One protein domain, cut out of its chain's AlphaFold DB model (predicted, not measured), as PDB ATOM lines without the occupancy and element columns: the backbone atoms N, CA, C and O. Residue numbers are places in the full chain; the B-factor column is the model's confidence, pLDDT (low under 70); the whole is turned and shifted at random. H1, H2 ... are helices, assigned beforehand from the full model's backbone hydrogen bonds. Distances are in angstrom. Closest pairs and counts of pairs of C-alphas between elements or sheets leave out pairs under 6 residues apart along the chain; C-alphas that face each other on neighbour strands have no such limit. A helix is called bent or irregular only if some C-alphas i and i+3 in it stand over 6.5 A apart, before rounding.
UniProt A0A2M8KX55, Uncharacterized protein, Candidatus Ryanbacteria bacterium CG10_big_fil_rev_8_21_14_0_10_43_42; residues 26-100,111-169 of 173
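This is residues 26 to 100 and 111 to 169 of the 173 residues of an uncharacterized protein of Candidatus Ryanbacteria bacterium CG10_big_fil_rev_8_21_14_0_10_43_42 (UniProt A0A2M8KX55). Helix H4 makes the core of a helical bundle, with H2a and H3 along one side, H1 at another and the two arms of H7 running back along it. At one end H2b turns off H2a over the first half of H3, while short H5 and H6 make the turn between H4 and H7, with H6 across H4. The printed part has 134 residues with seven named helices, H1 to H7 in chain order, and no named strand: all helix. It is compact, with a radius of gyration of the C-alphas of 15.4 A and spans of 48 by 35 by 22 A.

H1, residues 26 to 38, begins at C-alpha 26 at (-5.072, -31.930, 29.479). H2, residues 40 to 65, was assigned as one helix by its hydrogen bonds but is bent, with C-alphas 55 and 58 7.2 A apart; its arms are H2a, residues 40 to 55, 22.5 A long, and H2b, residues 58 to 65. H3 is residues 72 to 97, 36.9 A long, and H4 residues 111 to 130, 28.9 A. H5, residues 133 to 138, is irregular, with C-alphas 134 and 137 7.2 A apart. H6 is residues 141 to 148. H7, residues 150 to 167, also one helix by its hydrogen bonds, is bent, with C-alphas 157 and 160 6.7 A apart; its arms are H7a, residues 150 to 157, and H7b, residues 160 to 167, ending at C-alpha 167 at (14.870, -29.759, 41.480).

H4 is the hub. H1 touches it at a steep tilt of 44 degrees, opposite ways; the closest C-alphas, of Gly 31 and Val 117, are 4.0 A apart. H2a, H3 and H4 form an up and down bundle, each running against the one before. H2a touches H3, closest at C-alphas of Gly 49 and Ser 91, 4.7 A. H3 touches H4 with residues 76 to 80 alone, closest at C-alphas of Phe 76 and Leu 130, 6.7 A. H6 touches H4 about perpendicular, at 78 degrees, closest at C-alphas of Ser 125 and Phe 147, 4.3 A. H7b touches H4 at a shallow tilt of 5 degrees, opposite ways, closest at C-alphas of Phe 118 and Pro 160, 5.1 A. H5 touches no helix. Every O i to N i+4 pair is within hydrogen-bond range in H1, H2a, H2b, H3, H4, H6, H7a and H7b; H5 has 0 of 2, and 2 of 3 O i to N i+3 pairs.

The C-alphas farthest apart, of Glu 70 and Lys 169, are 49.8 A apart. Residues 101 to 110 are not printed; C-alphas 100 and 111 are 20.7 A apart across the cut. Of the links printed whole, H2 to H3 is short, the others tight. Residues 32 to 37, 136 and 169 have pLDDT under 70.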
ATOM      1  N   PHE A  26      -5.216 -32.467  28.129       75.31
ATOM      2  CA  PHE A  26      -5.072 -31.930  29.479       75.31
ATOM      3  C   PHE A  26      -3.673 -32.192  30.042       75.31
ATOM      4  O   PHE A  26      -3.071 -31.286  30.600       75.31
ATOM      5  N   LEU A  27      -3.097 -33.376  29.835       75.69
ATOM      6  CA  LEU A  27      -1.739 -33.692  30.278       75.69
ATOM      7  C   LEU A  27      -0.702 -32.748  29.649       75.69
ATOM      8  O   LEU A  27       0.148 -32.207  30.357       75.69
ATOM      9  N   ILE A  28      -0.799 -32.522  28.336       73.12
ATOM     10  CA  ILE A  28       0.130 -31.668  27.588       73.12
ATOM     11  C   ILE A  28      -0.107 -30.196  27.933       73.12
ATOM     12  O   ILE A  28       0.822 -29.496  28.323       73.12
ATOM     13  N   THR A  29      -1.344 -29.713  27.811       72.62
ATOM     14  CA  THR A  29      -1.647 -28.289  27.990       72.62
ATOM     15  C   THR A  29      -1.642 -27.886  29.454       72.62
ATOM     16  O   THR A  29      -0.970 -26.916  29.797       72.62
ATOM     17  N   ALA A  30      -2.304 -28.630  30.343       73.81
ATOM     18  CA  ALA A  30      -2.243 -28.320  31.761       73.81
ATOM     19  C   ALA A  30      -0.811 -28.518  32.259       73.81
ATOM     20  O   ALA A  30      -0.276 -27.584  32.825       73.81
ATOM     21  N   GLY A  31      -0.116 -29.623  31.970       70.44
ATOM     22  CA  GLY A  31       1.269 -29.805  32.437       70.44
ATOM     23  C   GLY A  31       2.211 -28.666  32.018       70.44
ATOM     24  O   GLY A  31       2.966 -28.146  32.843       70.44
ATOM     25  N   PHE A  32       2.110 -28.226  30.762       69.62
ATOM     26  CA  PHE A  32       2.961 -27.178  30.196       69.62
ATOM     27  C   PHE A  32       2.581 -25.768  30.678       69.62
ATOM     28  O   PHE A  32       3.418 -25.044  31.219       69.62
ATOM     29  N   PHE A  33       1.311 -25.376  30.534       69.31
ATOM     30  CA  PHE A  33       0.854 -24.032  30.898       69.31
ATOM     31  C   PHE A  33       0.729 -23.853  32.413       69.31
ATOM     32  O   PHE A  33       1.123 -22.809  32.929       69.31
ATOM     33  N   TYR A  34       0.243 -24.862  33.143       68.62
ATOM     34  CA  TYR A  34       0.163 -24.827  34.609       68.62
ATOM     35  C   TYR A  34       1.562 -24.694  35.211       68.62
ATOM     36  O   TYR A  34       1.762 -23.852  36.081       68.62
ATOM     37  N   GLY A  35       2.544 -25.447  34.699       65.12
ATOM     38  CA  GLY A  35       3.943 -25.337  35.108       65.12
ATOM     39  C   GLY A  35       4.488 -23.912  34.961       65.12
ATOM     40  O   GLY A  35       4.968 -23.312  35.922       65.12
ATOM     41  N   ILE A  36       4.360 -23.333  33.768       67.19
ATOM     42  CA  ILE A  36       4.966 -22.033  33.442       67.19
ATOM     43  C   ILE A  36       4.239 -20.853  34.116       67.19
ATOM     44  O   ILE A  36       4.891 -19.935  34.616       67.19
ATOM     45  N   LEU A  37       2.901 -20.847  34.154       68.44
ATOM     46  CA  LEU A  37       2.115 -19.671  34.566       68.44
ATOM     47  C   LEU A  37       2.067 -19.459  36.086       68.44
ATOM     48  O   LEU A  37       1.975 -18.327  36.568       68.44
ATOM     49  N   ILE A  38       2.081 -20.542  36.859       71.69
ATOM     50  CA  ILE A  38       1.756 -20.506  38.290       71.69
ATOM     51  C   ILE A  38       2.991 -20.232  39.161       71.69
ATOM     52  O   ILE A  38       2.881 -19.575  40.204       71.69
ATOM     53  N   GLY A  39       4.178 -20.629  38.702       76.88
ATOM     54  CA  GLY A  39       5.436 -20.504  39.440       76.88
ATOM     55  C   GLY A  39       5.628 -21.606  40.488       76.88
ATOM     56  O   GLY A  39       4.663 -22.197  40.985       76.88
ATOM     57  N   ARG A  40       6.883 -21.890  40.850       79.56
ATOM     58  CA  ARG A  40       7.261 -23.098  41.607       79.56
ATOM     59  C   ARG A  40       6.579 -23.204  42.964       79.56
ATOM     60  O   ARG A  40       6.113 -24.279  43.308       79.56
ATOM     61  N   LEU A  41       6.489 -22.118  43.732       81.50
ATOM     62  CA  LEU A  41       5.885 -22.151  45.075       81.50
ATOM     63  C   LEU A  41       4.435 -22.636  45.052       81.50
ATOM     64  O   LEU A  41       4.023 -23.456  45.867       81.50
ATOM     65  N   ARG A  42       3.664 -22.155  44.078       85.94
ATOM     66  CA  ARG A  42       2.270 -22.556  43.916       85.94
ATOM     67  C   ARG A  42       2.153 -23.979  43.360       85.94
ATOM     68  O   ARG A  42       1.249 -24.684  43.784       85.94
ATOM     69  N   LEU A  43       3.079 -24.409  42.494       87.25
ATOM     70  CA  LEU A  43       3.179 -25.809  42.051       87.25
ATOM     71  C   LEU A  43       3.502 -26.759  43.207       87.25
ATOM     72  O   LEU A  43       2.929 -27.834  43.301       87.25
ATOM     73  N   LEU A  44       4.409 -26.371  44.104       87.88
ATOM     74  CA  LEU A  44       4.748 -27.163  45.285       87.88
ATOM     75  C   LEU A  44       3.564 -27.246  46.250       87.88
ATOM     76  O   LEU A  44       3.257 -28.328  46.744       87.88
ATOM     77  N   ALA A  45       2.871 -26.128  46.482       90.31
ATOM     78  CA  ALA A  45       1.658 -26.107  47.292       90.31
ATOM     79  C   ALA A  45       0.558 -26.995  46.695       90.31
ATOM     80  O   ALA A  45      -0.072 -27.751  47.433       90.31
ATOM     81  N   SER A  46       0.349 -26.943  45.375       90.94
ATOM     82  CA  SER A  46      -0.657 -27.777  44.718       90.94
ATOM     83  C   SER A  46      -0.273 -29.246  44.662       90.94
ATOM     84  O   SER A  46      -1.134 -30.098  44.852       90.94
ATOM     85  N   LEU A  47       1.010 -29.557  44.494       92.50
ATOM     86  CA  LEU A  47       1.504 -30.926  44.531       92.50
ATOM     87  C   LEU A  47       1.362 -31.540  45.931       92.50
ATOM     88  O   LEU A  47       0.873 -32.657  46.061       92.50
ATOM     89  N   LEU A  48       1.715 -30.805  46.990       93.19
ATOM     90  CA  LEU A  48       1.467 -31.240  48.370       93.19
ATOM     91  C   LEU A  48      -0.031 -31.386  48.655       93.19
ATOM     92  O   LEU A  48      -0.448 -32.379  49.251       93.19
ATOM     93  N   GLY A  49      -0.843 -30.435  48.185       94.69
ATOM     94  CA  GLY A  49      -2.298 -30.531  48.248       94.69
ATOM     95  C   GLY A  49      -2.822 -31.782  47.549       94.69
ATOM     96  O   GLY A  49      -3.696 -32.451  48.085       94.69
ATOM     97  N   LEU A  50      -2.234 -32.156  46.412       95.75
ATOM     98  CA  LEU A  50      -2.582 -33.360  45.664       95.75
ATOM     99  C   LEU A  50      -2.330 -34.629  46.476       95.75
ATOM    100  O   LEU A  50      -3.244 -35.440  46.598       95.75
ATOM    101  N   TYR A  51      -1.159 -34.773  47.098       96.31
ATOM    102  CA  TYR A  51      -0.877 -35.918  47.974       96.31
ATOM    103  C   TYR A  51      -1.855 -36.012  49.147       96.31
ATOM    104  O   TYR A  51      -2.396 -37.085  49.416       96.31
ATOM    105  N   ILE A  52      -2.105 -34.892  49.830       96.19
ATOM    106  CA  ILE A  52      -3.002 -34.852  50.991       96.19
ATOM    107  C   ILE A  52      -4.435 -35.198  50.571       96.19
ATOM    108  O   ILE A  52      -5.094 -36.005  51.228       96.19
ATOM    109  N   SER A  53      -4.910 -34.640  49.457       96.38
ATOM    110  CA  SER A  53      -6.246 -34.923  48.937       96.38
ATOM    111  C   SER A  53      -6.413 -36.373  48.516       96.38
ATOM    112  O   SER A  53      -7.432 -36.968  48.845       96.38
ATOM    113  N   ILE A  54      -5.421 -36.954  47.836       96.75
ATOM    114  CA  ILE A  54      -5.420 -38.376  47.465       96.75
ATOM    115  C   ILE A  54      -5.530 -39.254  48.718       96.75
ATOM    116  O   ILE A  54      -6.324 -40.193  48.742       96.75
ATOM    117  N   LEU A  55      -4.759 -38.943  49.763       96.19
ATOM    118  CA  LEU A  55      -4.721 -39.728  50.997       96.19
ATOM    119  C   LEU A  55      -6.048 -39.677  51.769       96.19
ATOM    120  O   LEU A  55      -6.494 -40.690  52.303       96.19
ATOM    121  N   ILE A  56      -6.664 -38.497  51.846       94.88
ATOM    122  CA  ILE A  56      -7.858 -38.258  52.667       94.88
ATOM    123  C   ILE A  56      -9.155 -38.635  51.928       94.88
ATOM    124  O   ILE A  56     -10.142 -39.012  52.564       94.88
ATOM    125  N   HIS A  57      -9.160 -38.578  50.595       95.19
ATOM    126  CA  HIS A  57     -10.322 -38.866  49.749       95.19
ATOM    127  C   HIS A  57     -11.118 -40.134  50.116       95.19
ATOM    128  O   HIS A  57     -12.329 -39.993  50.314       95.19
ATOM    129  N   PRO A  58     -10.515 -41.334  50.279       92.31
ATOM    130  CA  PRO A  58     -11.283 -42.542  50.591       92.31
ATOM    131  C   PRO A  58     -12.023 -42.445  51.930       92.31
ATOM    132  O   PRO A  58     -13.121 -42.984  52.059       92.31
ATOM    133  N   TYR A  59     -11.470 -41.718  52.904       92.25
ATOM    134  CA  TYR A  59     -12.108 -41.501  54.202       92.25
ATOM    135  C   TYR A  59     -13.297 -40.551  54.086       92.25
ATOM    136  O   TYR A  59     -14.376 -40.865  54.581       92.25
ATOM    137  N   ILE A  60     -13.132 -39.424  53.383       89.31
ATOM    138  CA  ILE A  60     -14.225 -38.464  53.172       89.31
ATOM    139  C   ILE A  60     -15.380 -39.146  52.439       89.31
ATOM    140  O   ILE A  60     -16.525 -39.098  52.885       89.31
ATOM    141  N   ILE A  61     -15.083 -39.801  51.320       90.12
ATOM    142  CA  ILE A  61     -16.105 -40.396  50.469       90.12
ATOM    143  C   ILE A  61     -16.777 -41.596  51.137       90.12
ATOM    144  O   ILE A  61     -18.008 -41.670  51.138       90.12
ATOM    145  N   GLY A  62     -15.992 -42.493  51.739       84.56
ATOM    146  CA  GLY A  62     -16.509 -43.687  52.401       84.56
ATOM    147  C   GLY A  62     -17.369 -43.378  53.626       84.56
ATOM    148  O   GLY A  62     -18.392 -44.029  53.818       84.56
ATOM    149  N   MET A  63     -16.997 -42.374  54.428       82.25
ATOM    150  CA  MET A  63     -17.722 -42.049  55.663       82.25
ATOM    151  C   MET A  63     -18.901 -41.097  55.443       82.25
ATOM    152  O   MET A  63     -19.934 -41.267  56.083       82.25
ATOM    153  N   ALA A  64     -18.761 -40.092  54.574       76.44
ATOM    154  CA  ALA A  64     -19.717 -38.984  54.515       76.44
ATOM    155  C   ALA A  64     -20.623 -38.975  53.273       76.44
ATOM    156  O   ALA A  64     -21.695 -38.381  53.330       76.44
ATOM    157  N   PHE A  65     -20.226 -39.606  52.157       76.31
ATOM    158  CA  PHE A  65     -20.928 -39.421  50.875       76.31
ATOM    159  C   PHE A  65     -21.505 -40.711  50.279       76.31
ATOM    160  O   PHE A  65     -22.649 -40.713  49.831       76.31
ATOM    161  N   PHE A  66     -20.774 -41.826  50.274       77.56
ATOM    162  CA  PHE A  66     -21.275 -43.084  49.697       77.56
ATOM    163  C   PHE A  66     -22.520 -43.680  50.372       77.56
ATOM    164  O   PHE A  66     -23.335 -44.244  49.640       77.56
ATOM    165  N   PRO A  67     -22.745 -43.517  51.690       76.56
ATOM    166  CA  PRO A  67     -24.000 -43.930  52.318       76.56
ATOM    167  C   PRO A  67     -25.232 -43.134  51.855       76.56
ATOM    168  O   PRO A  67     -26.351 -43.575  52.081       76.56
ATOM    169  N   VAL A  68     -25.041 -41.960  51.240       78.06
ATOM    170  CA  VAL A  68     -26.118 -41.000  50.936       78.06
ATOM    171  C   VAL A  68     -26.640 -41.132  49.505       78.06
ATOM    172  O   VAL A  68     -27.812 -40.883  49.244       78.06
ATOM    173  N   PHE A  69     -25.783 -41.515  48.559       81.56
ATOM    174  CA  PHE A  69     -26.155 -41.637  47.148       81.56
ATOM    175  C   PHE A  69     -26.234 -43.105  46.769       81.56
ATOM    176  O   PHE A  69     -25.304 -43.832  47.081       81.56
ATOM    177  N   GLU A  70     -27.273 -43.549  46.067       82.75
ATOM    178  CA  GLU A  70     -27.357 -44.926  45.546       82.75
ATOM    179  C   GLU A  70     -26.855 -45.028  44.099       82.75
ATOM    180  O   GLU A  70     -26.207 -46.004  43.726       82.75
ATOM    181  N   ASP A  71     -27.080 -43.981  43.301       88.75
ATOM    182  CA  ASP A  71     -26.703 -43.934  41.889       88.75
ATOM    183  C   ASP A  71     -25.178 -43.806  41.703       88.75
ATOM    184  O   ASP A  71     -24.527 -42.877  42.200       88.75
ATOM    185  N   VAL A  72     -24.602 -44.732  40.931       86.25
ATOM    186  CA  VAL A  72     -23.161 -44.827  40.648       86.25
ATOM    187  C   VAL A  72     -22.621 -43.597  39.904       86.25
ATOM    188  O   VAL A  72     -21.491 -43.172  40.161       86.25
ATOM    189  N   ARG A  73     -23.407 -42.982  39.012       86.44
ATOM    190  CA  ARG A  73     -23.022 -41.753  38.290       86.44
ATOM    191  C   ARG A  73     -22.945 -40.573  39.241       86.44
ATOM    192  O   ARG A  73     -21.986 -39.802  39.176       86.44
ATOM    193  N   ILE A  74     -23.921 -40.460  40.142       87.75
ATOM    194  CA  ILE A  74     -23.937 -39.405  41.160       87.75
ATOM    195  C   ILE A  74     -22.748 -39.591  42.108       87.75
ATOM    196  O   ILE A  74     -22.002 -38.640  42.336       87.75
ATOM    197  N   ARG A  75     -22.489 -40.822  42.575       89.19
ATOM    198  CA  ARG A  75     -21.308 -41.148  43.395       89.19
ATOM    199  C   ARG A  75     -19.998 -40.765  42.712       89.19
ATOM    200  O   ARG A  75     -19.136 -40.176  43.359       89.19
ATOM    201  N   PHE A  76     -19.846 -41.072  41.423       88.31
ATOM    202  CA  PHE A  76     -18.663 -40.689  40.652       88.31
ATOM    203  C   PHE A  76     -18.500 -39.166  40.575       88.31
ATOM    204  O   PHE A  76     -17.439 -38.647  40.924       88.31
ATOM    205  N   GLY A  77     -19.555 -38.445  40.183       89.56
ATOM    206  CA  GLY A  77     -19.528 -36.986  40.079       89.56
ATOM    207  C   GLY A  77     -19.208 -36.306  41.413       89.56
ATOM    208  O   GLY A  77     -18.339 -35.435  41.469       89.56
ATOM    209  N   VAL A  78     -19.839 -36.755  42.501       91.75
ATOM    210  CA  VAL A  78     -19.563 -36.275  43.865       91.75
ATOM    211  C   VAL A  78     -18.129 -36.598  44.275       91.75
ATOM    212  O   VAL A  78     -17.437 -35.726  44.790       91.75
ATOM    213  N   SER A  79     -17.648 -37.812  44.002       91.75
ATOM    214  CA  SER A  79     -16.281 -38.235  44.321       91.75
ATOM    215  C   SER A  79     -15.225 -37.339  43.667       91.75
ATOM    216  O   SER A  79     -14.302 -36.874  44.341       91.75
ATOM    217  N   VAL A  80     -15.396 -37.034  42.377       92.31
ATOM    218  CA  VAL A  80     -14.522 -36.112  41.637       92.31
ATOM    219  C   VAL A  80     -14.664 -34.680  42.162       92.31
ATOM    220  O   VAL A  80     -13.659 -34.009  42.401       92.31
ATOM    221  N   GLY A  81     -15.894 -34.209  42.390       93.00
ATOM    222  CA  GLY A  81     -16.160 -32.858  42.889       93.00
ATOM    223  C   GLY A  81     -15.549 -32.601  44.269       93.00
ATOM    224  O   GLY A  81     -14.892 -31.578  44.477       93.00
ATOM    225  N   VAL A  82     -15.691 -33.552  45.195       94.12
ATOM    226  CA  VAL A  82     -15.083 -33.509  46.532       94.12
ATOM    227  C   VAL A  82     -13.561 -33.510  46.429       94.12
ATOM    228  O   VAL A  82     -12.915 -32.678  47.064       94.12
ATOM    229  N   PHE A  83     -12.986 -34.385  45.599       95.06
ATOM    230  CA  PHE A  83     -11.542 -34.429  45.385       95.06
ATOM    231  C   PHE A  83     -10.987 -33.081  44.902       95.06
ATOM    232  O   PHE A  83     -10.050 -32.552  45.503       95.06
ATOM    233  N   ILE A  84     -11.589 -32.499  43.860       94.25
ATOM    234  CA  ILE A  84     -11.161 -31.211  43.291       94.25
ATOM    235  C   ILE A  84     -11.330 -30.081  44.310       94.25
ATOM    236  O   ILE A  84     -10.424 -29.261  44.479       94.25
ATOM    237  N   THR A  85     -12.461 -30.050  45.018       94.56
ATOM    238  CA  THR A  85     -12.737 -29.033  46.044       94.56
ATOM    239  C   THR A  85     -11.694 -29.090  47.153       94.56
ATOM    240  O   THR A  85     -11.106 -28.071  47.513       94.56
ATOM    241  N   PHE A  86     -11.411 -30.287  47.665       94.62
ATOM    242  CA  PHE A  86     -10.455 -30.466  48.748       94.62
ATOM    243  C   PHE A  86      -9.020 -30.166  48.298       94.62
ATOM    244  O   PHE A  86      -8.304 -29.442  48.986       94.62
ATOM    245  N   LEU A  87      -8.631 -30.608  47.095       94.88
ATOM    246  CA  LEU A  87      -7.366 -30.226  46.460       94.88
ATOM    247  C   LEU A  87      -7.193 -28.711  46.412       94.88
ATOM    248  O   LEU A  87      -6.156 -28.199  46.834       94.88
ATOM    249  N   PHE A  88      -8.203 -27.991  45.938       93.25
ATOM    250  CA  PHE A  88      -8.148 -26.539  45.858       93.25
ATOM    251  C   PHE A  88      -8.005 -25.893  47.243       93.25
ATOM    252  O   PHE A  88      -7.109 -25.070  47.443       93.25
ATOM    253  N   LEU A  89      -8.826 -26.304  48.215       94.88
ATOM    254  CA  LEU A  89      -8.794 -25.769  49.579       94.88
ATOM    255  C   LEU A  89      -7.446 -26.008  50.269       94.88
ATOM    256  O   LEU A  89      -6.866 -25.065  50.810       94.88
ATOM    257  N   VAL A  90      -6.918 -27.232  50.214       94.25
ATOM    258  CA  VAL A  90      -5.623 -27.572  50.819       94.25
ATOM    259  C   VAL A  90      -4.495 -26.806  50.131       94.25
ATOM    260  O   VAL A  90      -3.661 -26.208  50.808       94.25
ATOM    261  N   SER A  91      -4.494 -26.743  48.798       91.94
ATOM    262  CA  SER A  91      -3.473 -26.002  48.045       91.94
ATOM    263  C   SER A  91      -3.464 -24.515  48.407       91.94
ATOM    264  O   SER A  91      -2.401 -23.930  48.620       91.94
ATOM    265  N   LEU A  92      -4.647 -23.897  48.518       90.50
ATOM    266  CA  LEU A  92      -4.785 -22.506  48.949       90.50
ATOM    267  C   LEU A  92      -4.306 -22.295  50.387       90.50
ATOM    268  O   LEU A  92      -3.629 -21.300  50.661       90.50
ATOM    269  N   LEU A  93      -4.658 -23.208  51.295       92.88
ATOM    270  CA  LEU A  93      -4.244 -23.150  52.693       92.88
ATOM    271  C   LEU A  93      -2.716 -23.202  52.800       92.88
ATOM    272  O   LEU A  93      -2.127 -22.314  53.412       92.88
ATOM    273  N   LEU A  94      -2.081 -24.185  52.152       90.62
ATOM    274  CA  LEU A  94      -0.625 -24.361  52.142       90.62
ATOM    275  C   LEU A  94       0.084 -23.147  51.541       90.62
ATOM    276  O   LEU A  94       1.089 -22.683  52.080       90.62
ATOM    277  N   LEU A  95      -0.455 -22.589  50.455       87.94
ATOM    278  CA  LEU A  95       0.100 -21.391  49.832       87.94
ATOM    279  C   LEU A  95       0.068 -20.182  50.774       87.94
ATOM    280  O   LEU A  95       1.030 -19.415  50.828       87.94
ATOM    281  N   ARG A  96      -1.029 -20.008  51.520       87.56
ATOM    282  CA  ARG A  96      -1.192 -18.895  52.466       87.56
ATOM    283  C   ARG A  96      -0.416 -19.086  53.767       87.56
ATOM    284  O   ARG A  96      -0.028 -18.079  54.356       87.56
ATOM    285  N   SER A  97      -0.225 -20.320  54.230       86.06
ATOM    286  CA  SER A  97       0.423 -20.609  55.514       86.06
ATOM    287  C   SER A  97       1.927 -20.845  55.379       86.06
ATOM    288  O   SER A  97       2.706 -20.140  56.013       86.06
ATOM    289  N   LEU A  98       2.342 -21.796  54.538       78.25
ATOM    290  CA  LEU A  98       3.725 -22.283  54.475       78.25
ATOM    291  C   LEU A  98       4.622 -21.434  53.577       78.25
ATOM    292  O   LEU A  98       5.821 -21.333  53.816       78.25
ATOM    293  N   PHE A  99       4.049 -20.820  52.544       75.00
ATOM    294  CA  PHE A  99       4.819 -20.110  51.518       75.00
ATOM    295  C   PHE A  99       4.717 -18.581  51.629       75.00
ATOM    296  O   PHE A  99       5.209 -17.850  50.764       75.00
ATOM    297  N   LYS A 100       4.113 -18.067  52.708       74.25
ATOM    298  CA  LYS A 100       3.998 -16.628  52.961       74.25
ATOM    299  C   LYS A 100       5.386 -16.020  53.195       74.25
ATOM    300  O   LYS A 100       6.073 -16.373  54.143       74.25
ATOM    301  N   HIS A 111      12.276 -26.569  35.707       82.56
ATOM    302  CA  HIS A 111      11.823 -27.210  36.947       82.56
ATOM    303  C   HIS A 111      10.298 -27.135  37.071       82.56
ATOM    304  O   HIS A 111       9.649 -28.093  37.493       82.56
ATOM    305  N   ALA A 112       9.730 -25.989  36.693       80.81
ATOM    306  CA  ALA A 112       8.296 -25.755  36.735       80.81
ATOM    307  C   ALA A 112       7.554 -26.632  35.711       80.81
ATOM    308  O   ALA A 112       6.485 -27.156  36.018       80.81
ATOM    309  N   LEU A 113       8.156 -26.872  34.541       83.81
ATOM    310  CA  LEU A 113       7.634 -27.818  33.551       83.81
ATOM    311  C   LEU A 113       7.626 -29.260  34.057       83.81
ATOM    312  O   LEU A 113       6.594 -29.918  33.974       83.81
ATOM    313  N   ILE A 114       8.741 -29.748  34.606       85.38
ATOM    314  CA  ILE A 114       8.826 -31.130  35.105       85.38
ATOM    315  C   ILE A 114       7.802 -31.360  36.220       85.38
ATOM    316  O   ILE A 114       7.022 -32.311  36.163       85.38
ATOM    317  N   LEU A 115       7.761 -30.465  37.211       86.19
ATOM    318  CA  LEU A 115       6.806 -30.564  38.316       86.19
ATOM    319  C   LEU A 115       5.355 -30.416  37.840       86.19
ATOM    320  O   LEU A 115       4.481 -31.110  38.354       86.19
ATOM    321  N   GLY A 116       5.098 -29.556  36.849       87.38
ATOM    322  CA  GLY A 116       3.781 -29.389  36.237       87.38
ATOM    323  C   GLY A 116       3.297 -30.663  35.549       87.38
ATOM    324  O   GLY A 116       2.217 -31.156  35.870       87.38
ATOM    325  N   VAL A 117       4.110 -31.242  34.663       88.75
ATOM    326  CA  VAL A 117       3.779 -32.490  33.952       88.75
ATOM    327  C   VAL A 117       3.554 -33.636  34.935       88.75
ATOM    328  O   VAL A 117       2.558 -34.352  34.830       88.75
ATOM    329  N   PHE A 118       4.434 -33.793  35.925       92.00
ATOM    330  CA  PHE A 118       4.315 -34.861  36.917       92.00
ATOM    331  C   PHE A 118       3.096 -34.678  37.827       92.00
ATOM    332  O   PHE A 118       2.370 -35.641  38.074       92.00
ATOM    333  N   GLY A 119       2.827 -33.451  38.281       91.88
ATOM    334  CA  GLY A 119       1.648 -33.140  39.088       91.88
ATOM    335  C   GLY A 119       0.340 -33.380  38.334       91.88
ATOM    336  O   GLY A 119      -0.577 -33.998  38.875       91.88
ATOM    337  N   VAL A 120       0.261 -32.961  37.068       91.56
ATOM    338  CA  VAL A 120      -0.924 -33.209  36.231       91.56
ATOM    339  C   VAL A 120      -1.089 -34.699  35.940       91.56
ATOM    340  O   VAL A 120      -2.208 -35.201  36.016       91.56
ATOM    341  N   GLY A 121      -0.007 -35.431  35.673       92.62
ATOM    342  CA  GLY A 121      -0.075 -36.879  35.468       92.62
ATOM    343  C   GLY A 121      -0.595 -37.637  36.690       92.62
ATOM    344  O   GLY A 121      -1.472 -38.490  36.548       92.62
ATOM    345  N   LEU A 122      -0.156 -37.267  37.899       95.12
ATOM    346  CA  LEU A 122      -0.706 -37.808  39.148       95.12
ATOM    347  C   LEU A 122      -2.187 -37.463  39.329       95.12
ATOM    348  O   LEU A 122      -2.986 -38.339  39.669       95.12
ATOM    349  N   PHE A 123      -2.572 -36.213  39.060       94.00
ATOM    350  CA  PHE A 123      -3.970 -35.788  39.118       94.00
ATOM    351  C   PHE A 123      -4.845 -36.624  38.179       94.00
ATOM    352  O   PHE A 123      -5.853 -37.185  38.608       94.00
ATOM    353  N   VAL A 124      -4.428 -36.765  36.919       92.12
ATOM    354  CA  VAL A 124      -5.128 -37.570  35.912       92.12
ATOM    355  C   VAL A 124      -5.203 -39.031  36.349       92.12
ATOM    356  O   VAL A 124      -6.286 -39.612  36.309       92.12
ATOM    357  N   SER A 125      -4.093 -39.621  36.803       94.06
ATOM    358  CA  SER A 125      -4.067 -41.014  37.259       94.06
ATOM    359  C   SER A 125      -5.066 -41.261  38.385       94.06
ATOM    360  O   SER A 125      -5.822 -42.231  38.336       94.06
ATOM    361  N   PHE A 126      -5.150 -40.352  39.357       95.25
ATOM    362  CA  PHE A 126      -6.129 -40.477  40.430       95.25
ATOM    363  C   PHE A 126      -7.571 -40.319  39.927       95.25
ATOM    364  O   PHE A 126      -8.404 -41.172  40.216       95.25
ATOM    365  N   VAL A 127      -7.869 -39.290  39.124       92.06
ATOM    366  CA  VAL A 127      -9.226 -39.057  38.586       92.06
ATOM    367  C   VAL A 127      -9.705 -40.233  37.732       92.06
ATOM    368  O   VAL A 127     -10.849 -40.662  37.869       92.06
ATOM    369  N   VAL A 128      -8.833 -40.809  36.900       90.50
ATOM    370  CA  VAL A 128      -9.153 -41.998  36.095       90.50
ATOM    371  C   VAL A 128      -9.462 -43.208  36.984       90.50
ATOM    372  O   VAL A 128     -10.340 -44.001  36.650       90.50
ATOM    373  N   ARG A 129      -8.800 -43.350  38.138       91.50
ATOM    374  CA  ARG A 129      -9.105 -44.417  39.110       91.50
ATOM    375  C   ARG A 129     -10.434 -44.216  39.830       91.50
ATOM    376  O   ARG A 129     -11.019 -45.201  40.267       91.50
ATOM    377  N   LEU A 130     -10.933 -42.981  39.917       90.81
ATOM    378  CA  LEU A 130     -12.274 -42.715  40.445       90.81
ATOM    379  C   LEU A 130     -13.380 -43.183  39.491       90.81
ATOM    380  O   LEU A 130     -14.517 -43.336  39.933       90.81
ATOM    381  N   VAL A 131     -13.069 -43.414  38.209       89.50
ATOM    382  CA  VAL A 131     -14.045 -43.892  37.224       89.50
ATOM    383  C   VAL A 131     -14.535 -45.293  37.617       89.50
ATOM    384  O   VAL A 131     -13.718 -46.219  37.720       89.50
ATOM    385  N   PRO A 132     -15.856 -45.493  37.790       87.12
ATOM    386  CA  PRO A 132     -16.422 -46.798  38.108       87.12
ATOM    387  C   PRO A 132     -16.027 -47.877  37.091       87.12
ATOM    388  O   PRO A 132     -15.772 -47.600  35.913       87.12
ATOM    389  N   SER A 133     -15.970 -49.134  37.533       83.56
ATOM    390  CA  SER A 133     -15.639 -50.284  36.675       83.56
ATOM    391  C   SER A 133     -16.591 -50.410  35.480       83.56
ATOM    392  O   SER A 133     -16.133 -50.673  34.370       83.56
ATOM    393  N   GLU A 134     -17.875 -50.110  35.681       81.50
ATOM    394  CA  GLU A 134     -18.938 -50.126  34.663       81.50
ATOM    395  C   GLU A 134     -18.660 -49.189  33.475       81.50
ATOM    396  O   GLU A 134     -19.014 -49.497  32.340       81.50
ATOM    397  N   TYR A 135     -17.963 -48.072  33.707       78.75
ATOM    398  CA  TYR A 135     -17.591 -47.118  32.656       78.75
ATOM    399  C   TYR A 135     -16.204 -47.391  32.065       78.75
ATOM    400  O   TYR A 135     -15.711 -46.621  31.240       78.75
ATOM    401  N   GLY A 136     -15.552 -48.491  32.456       68.88
ATOM    402  CA  GLY A 136     -14.211 -48.828  31.986       68.88
ATOM    403  C   GLY A 136     -14.114 -49.138  30.498       68.88
ATOM    404  O   GLY A 136     -13.067 -48.891  29.912       68.88
ATOM    405  N   ILE A 137     -15.210 -49.579  29.879       70.94
ATOM    406  CA  ILE A 137     -15.297 -49.832  28.433       70.94
ATOM    407  C   ILE A 137     -15.113 -48.567  27.578       70.94
ATOM    408  O   ILE A 137     -14.810 -48.670  26.393       70.94
ATOM    409  N   TYR A 138     -15.272 -47.377  28.168       72.56
ATOM    410  CA  TYR A 138     -15.114 -46.089  27.483       72.56
ATOM    411  C   TYR A 138     -13.693 -45.511  27.585       72.56
ATOM    412  O   TYR A 138     -13.438 -44.417  27.079       72.56
ATOM    413  N   ILE A 139     -12.774 -46.222  28.248       76.25
ATOM    414  CA  ILE A 139     -11.372 -45.830  28.415       76.25
ATOM    415  C   ILE A 139     -10.533 -46.641  27.430       76.25
ATOM    416  O   ILE A 139     -10.660 -47.866  27.382       76.25
ATOM    417  N   SER A 140      -9.653 -45.997  26.655       81.38
ATOM    418  CA  SER A 140      -8.781 -46.767  25.762       81.38
ATOM    419  C   SER A 140      -7.835 -47.691  26.537       81.38
ATOM    420  O   SER A 140      -7.453 -47.391  27.675       81.38
ATOM    421  N   PRO A 141      -7.344 -48.761  25.889       82.12
ATOM    422  CA  PRO A 141      -6.283 -49.589  26.451       82.12
ATOM    423  C   PRO A 141      -5.046 -48.783  26.876       82.12
ATOM    424  O   PRO A 141      -4.444 -49.098  27.898       82.12
ATOM    425  N   LEU A 142      -4.695 -47.718  26.142       81.12
ATOM    426  CA  LEU A 142      -3.556 -46.852  26.469       81.12
ATOM    427  C   LEU A 142      -3.788 -46.048  27.751       81.12
ATOM    428  O   LEU A 142      -2.932 -46.027  28.630       81.12
ATOM    429  N   THR A 143      -4.948 -45.412  27.899       84.56
ATOM    430  CA  THR A 143      -5.273 -44.678  29.129       84.56
ATOM    431  C   THR A 143      -5.369 -45.626  30.321       84.56
ATOM    432  O   THR A 143      -4.917 -45.301  31.420       84.56
ATOM    433  N   HIS A 144      -5.897 -46.833  30.106       86.19
ATOM    434  CA  HIS A 144      -5.943 -47.858  31.136       86.19
ATOM    435  C   HIS A 144      -4.537 -48.218  31.635       86.19
ATOM    436  O   HIS A 144      -4.280 -48.160  32.842       86.19
ATOM    437  N   THR A 145      -3.612 -48.552  30.729       88.50
ATOM    438  CA  THR A 145      -2.246 -48.952  31.096       88.50
ATOM    439  C   THR A 145      -1.443 -47.808  31.703       88.50
ATOM    440  O   THR A 145      -0.707 -48.057  32.654       88.50
ATOM    441  N   LEU A 146      -1.611 -46.576  31.212       89.00
ATOM    442  CA  LEU A 146      -0.829 -45.414  31.648       89.00
ATOM    443  C   LEU A 146      -1.341 -44.726  32.913       89.00
ATOM    444  O   LEU A 146      -0.550 -44.050  33.564       89.00
ATOM    445  N   PHE A 147      -2.626 -44.848  33.256       91.12
ATOM    446  CA  PHE A 147      -3.218 -44.054  34.343       91.12
ATOM    447  C   PHE A 147      -4.061 -44.851  35.333       91.12
ATOM    448  O   PHE A 147      -4.159 -44.435  36.488       91.12
ATOM    449  N   ARG A 148      -4.679 -45.964  34.916       90.25
ATOM    450  CA  ARG A 148      -5.659 -46.677  35.751       90.25
ATOM    451  C   ARG A 148      -5.050 -47.790  36.598       90.25
ATOM    452  O   ARG A 148      -5.515 -48.008  37.715       90.25
ATOM    453  N   THR A 149      -4.052 -48.503  36.073       92.44
ATOM    454  CA  THR A 149      -3.446 -49.640  36.787       92.44
ATOM    455  C   THR A 149      -2.796 -49.205  38.100       92.44
ATOM    456  O   THR A 149      -2.329 -48.073  38.233       92.44
ATOM    457  N   ASP A 150      -2.723 -50.118  39.070       94.50
ATOM    458  CA  ASP A 150      -2.059 -49.850  40.350       94.50
ATOM    459  C   ASP A 150      -0.594 -49.467  40.146       94.50
ATOM    460  O   ASP A 150      -0.101 -48.532  40.768       94.50
ATOM    461  N   MET A 151       0.076 -50.131  39.202       95.12
ATOM    462  CA  MET A 151       1.466 -49.837  38.888       95.12
ATOM    463  C   MET A 151       1.635 -48.455  38.253       95.12
ATOM    464  O   MET A 151       2.522 -47.705  38.652       95.12
ATOM    465  N   ALA A 152       0.755 -48.078  37.321       93.88
ATOM    466  CA  ALA A 152       0.748 -46.730  36.763       93.88
ATOM    467  C   ALA A 152       0.531 -45.670  37.843       93.88
ATOM    468  O   ALA A 152       1.261 -44.682  37.890       93.88
ATOM    469  N   PHE A 153      -0.427 -45.898  38.742       95.19
ATOM    470  CA  PHE A 153      -0.682 -44.985  39.848       95.19
ATOM    471  C   PHE A 153       0.525 -44.847  40.771       95.19
ATOM    472  O   PHE A 153       0.896 -43.730  41.115       95.19
ATOM    473  N   LEU A 154       1.184 -45.952  41.132       96.50
ATOM    474  CA  LEU A 154       2.402 -45.925  41.946       96.50
ATOM    475  C   LEU A 154       3.536 -45.152  41.262       96.50
ATOM    476  O   LEU A 154       4.232 -44.376  41.923       96.50
ATOM    477  N   ILE A 155       3.705 -45.318  39.948       96.50
ATOM    478  CA  ILE A 155       4.684 -44.556  39.163       96.50
ATOM    479  C   ILE A 155       4.346 -43.064  39.223       96.50
ATOM    480  O   ILE A 155       5.190 -42.265  39.634       96.50
ATOM    481  N   TRP A 156       3.111 -42.681  38.897       95.62
ATOM    482  CA  TRP A 156       2.680 -41.283  38.938       95.62
ATOM    483  C   TRP A 156       2.705 -40.677  40.340       95.62
ATOM    484  O   TRP A 156       2.934 -39.480  40.473       95.62
ATOM    485  N   LEU A 157       2.514 -41.480  41.384       95.81
ATOM    486  CA  LEU A 157       2.634 -41.051  42.776       95.81
ATOM    487  C   LEU A 157       4.097 -40.805  43.169       95.81
ATOM    488  O   LEU A 157       4.378 -39.947  43.996       95.81
ATOM    489  N   SER A 158       5.041 -41.536  42.578       95.88
ATOM    490  CA  SER A 158       6.459 -41.478  42.959       95.88
ATOM    491  C   SER A 158       7.244 -40.434  42.163       95.88
ATOM    492  O   SER A 158       8.099 -39.727  42.700       95.88
ATOM    493  N   VAL A 159       6.954 -40.315  40.868       94.69
ATOM    494  CA  VAL A 159       7.691 -39.465  39.925       94.69
ATOM    495  C   VAL A 159       7.744 -37.978  40.340       94.69
ATOM    496  O   VAL A 159       8.831 -37.398  40.268       94.69
ATOM    497  N   PRO A 160       6.671 -37.337  40.852       92.12
ATOM    498  CA  PRO A 160       6.754 -35.956  41.317       92.12
ATOM    499  C   PRO A 160       7.667 -35.786  42.539       92.12
ATOM    500  O   PRO A 160       8.339 -34.762  42.638       92.12
ATOM    501  N   LEU A 161       7.746 -36.774  43.443       92.06
ATOM    502  CA  LEU A 161       8.674 -36.735  44.586       92.06
ATOM    503  C   LEU A 161      10.127 -36.775  44.110       92.06
ATOM    504  O   LEU A 161      10.957 -35.983  44.560       92.06
ATOM    505  N   VAL A 162      10.422 -37.656  43.153       91.81
ATOM    506  CA  VAL A 162      11.739 -37.723  42.510       91.81
ATOM    507  C   VAL A 162      12.051 -36.402  41.802       91.81
ATOM    508  O   VAL A 162      13.140 -35.854  41.972       91.81
ATOM    509  N   GLY A 163      11.076 -35.827  41.092       87.81
ATOM    510  CA  GLY A 163      11.189 -34.498  40.493       87.81
ATOM    511  C   GLY A 163      11.535 -33.421  41.526       87.81
ATOM    512  O   GLY A 163      12.469 -32.646  41.325       87.81
ATOM    513  N   MET A 164      10.860 -33.402  42.679       85.69
ATOM    514  CA  MET A 164      11.176 -32.472  43.771       85.69
ATOM    515  C   MET A 164      12.610 -32.646  44.288       85.69
ATOM    516  O   MET A 164      13.291 -31.646  44.509       85.69
ATOM    517  N   LEU A 165      13.094 -33.882  44.438       85.75
ATOM    518  CA  LEU A 165      14.470 -34.155  44.873       85.75
ATOM    519  C   LEU A 165      15.507 -33.632  43.873       85.75
ATOM    520  O   LEU A 165      16.474 -32.987  44.280       85.75
ATOM    521  N   ILE A 166      15.287 -33.855  42.577       84.12
ATOM    522  CA  ILE A 166      16.189 -33.388  41.514       84.12
ATOM    523  C   ILE A 166      16.203 -31.854  41.464       84.12
ATOM    524  O   ILE A 166      17.267 -31.240  41.442       84.12
ATOM    525  N   THR A 167      15.026 -31.226  41.540       77.06
ATOM    526  CA  THR A 167      14.870 -29.759  41.480       77.06
ATOM    527  C   THR A 167      15.351 -29.028  42.751       77.06
ATOM    528  O   THR A 167      15.429 -27.798  42.780       77.06
ATOM    529  N   ARG A 168      15.667 -29.749  43.841       70.19
ATOM    530  CA  ARG A 168      16.115 -29.164  45.122       70.19
ATOM    531  C   ARG A 168      17.585 -28.728  45.106       70.19
ATOM    532  O   ARG A 168      17.960 -27.865  45.897       70.19
ATOM    533  N   LYS A 169      18.416 -29.291  44.225       54.31
ATOM    534  CA  LYS A 169      19.886 -29.283  44.349       54.31
ATOM    535  C   LYS A 169      20.615 -27.956  44.062       54.31
ATOM    536  O   LYS A 169      21.835 -27.962  44.038       54.31
TER     537      LYS A 169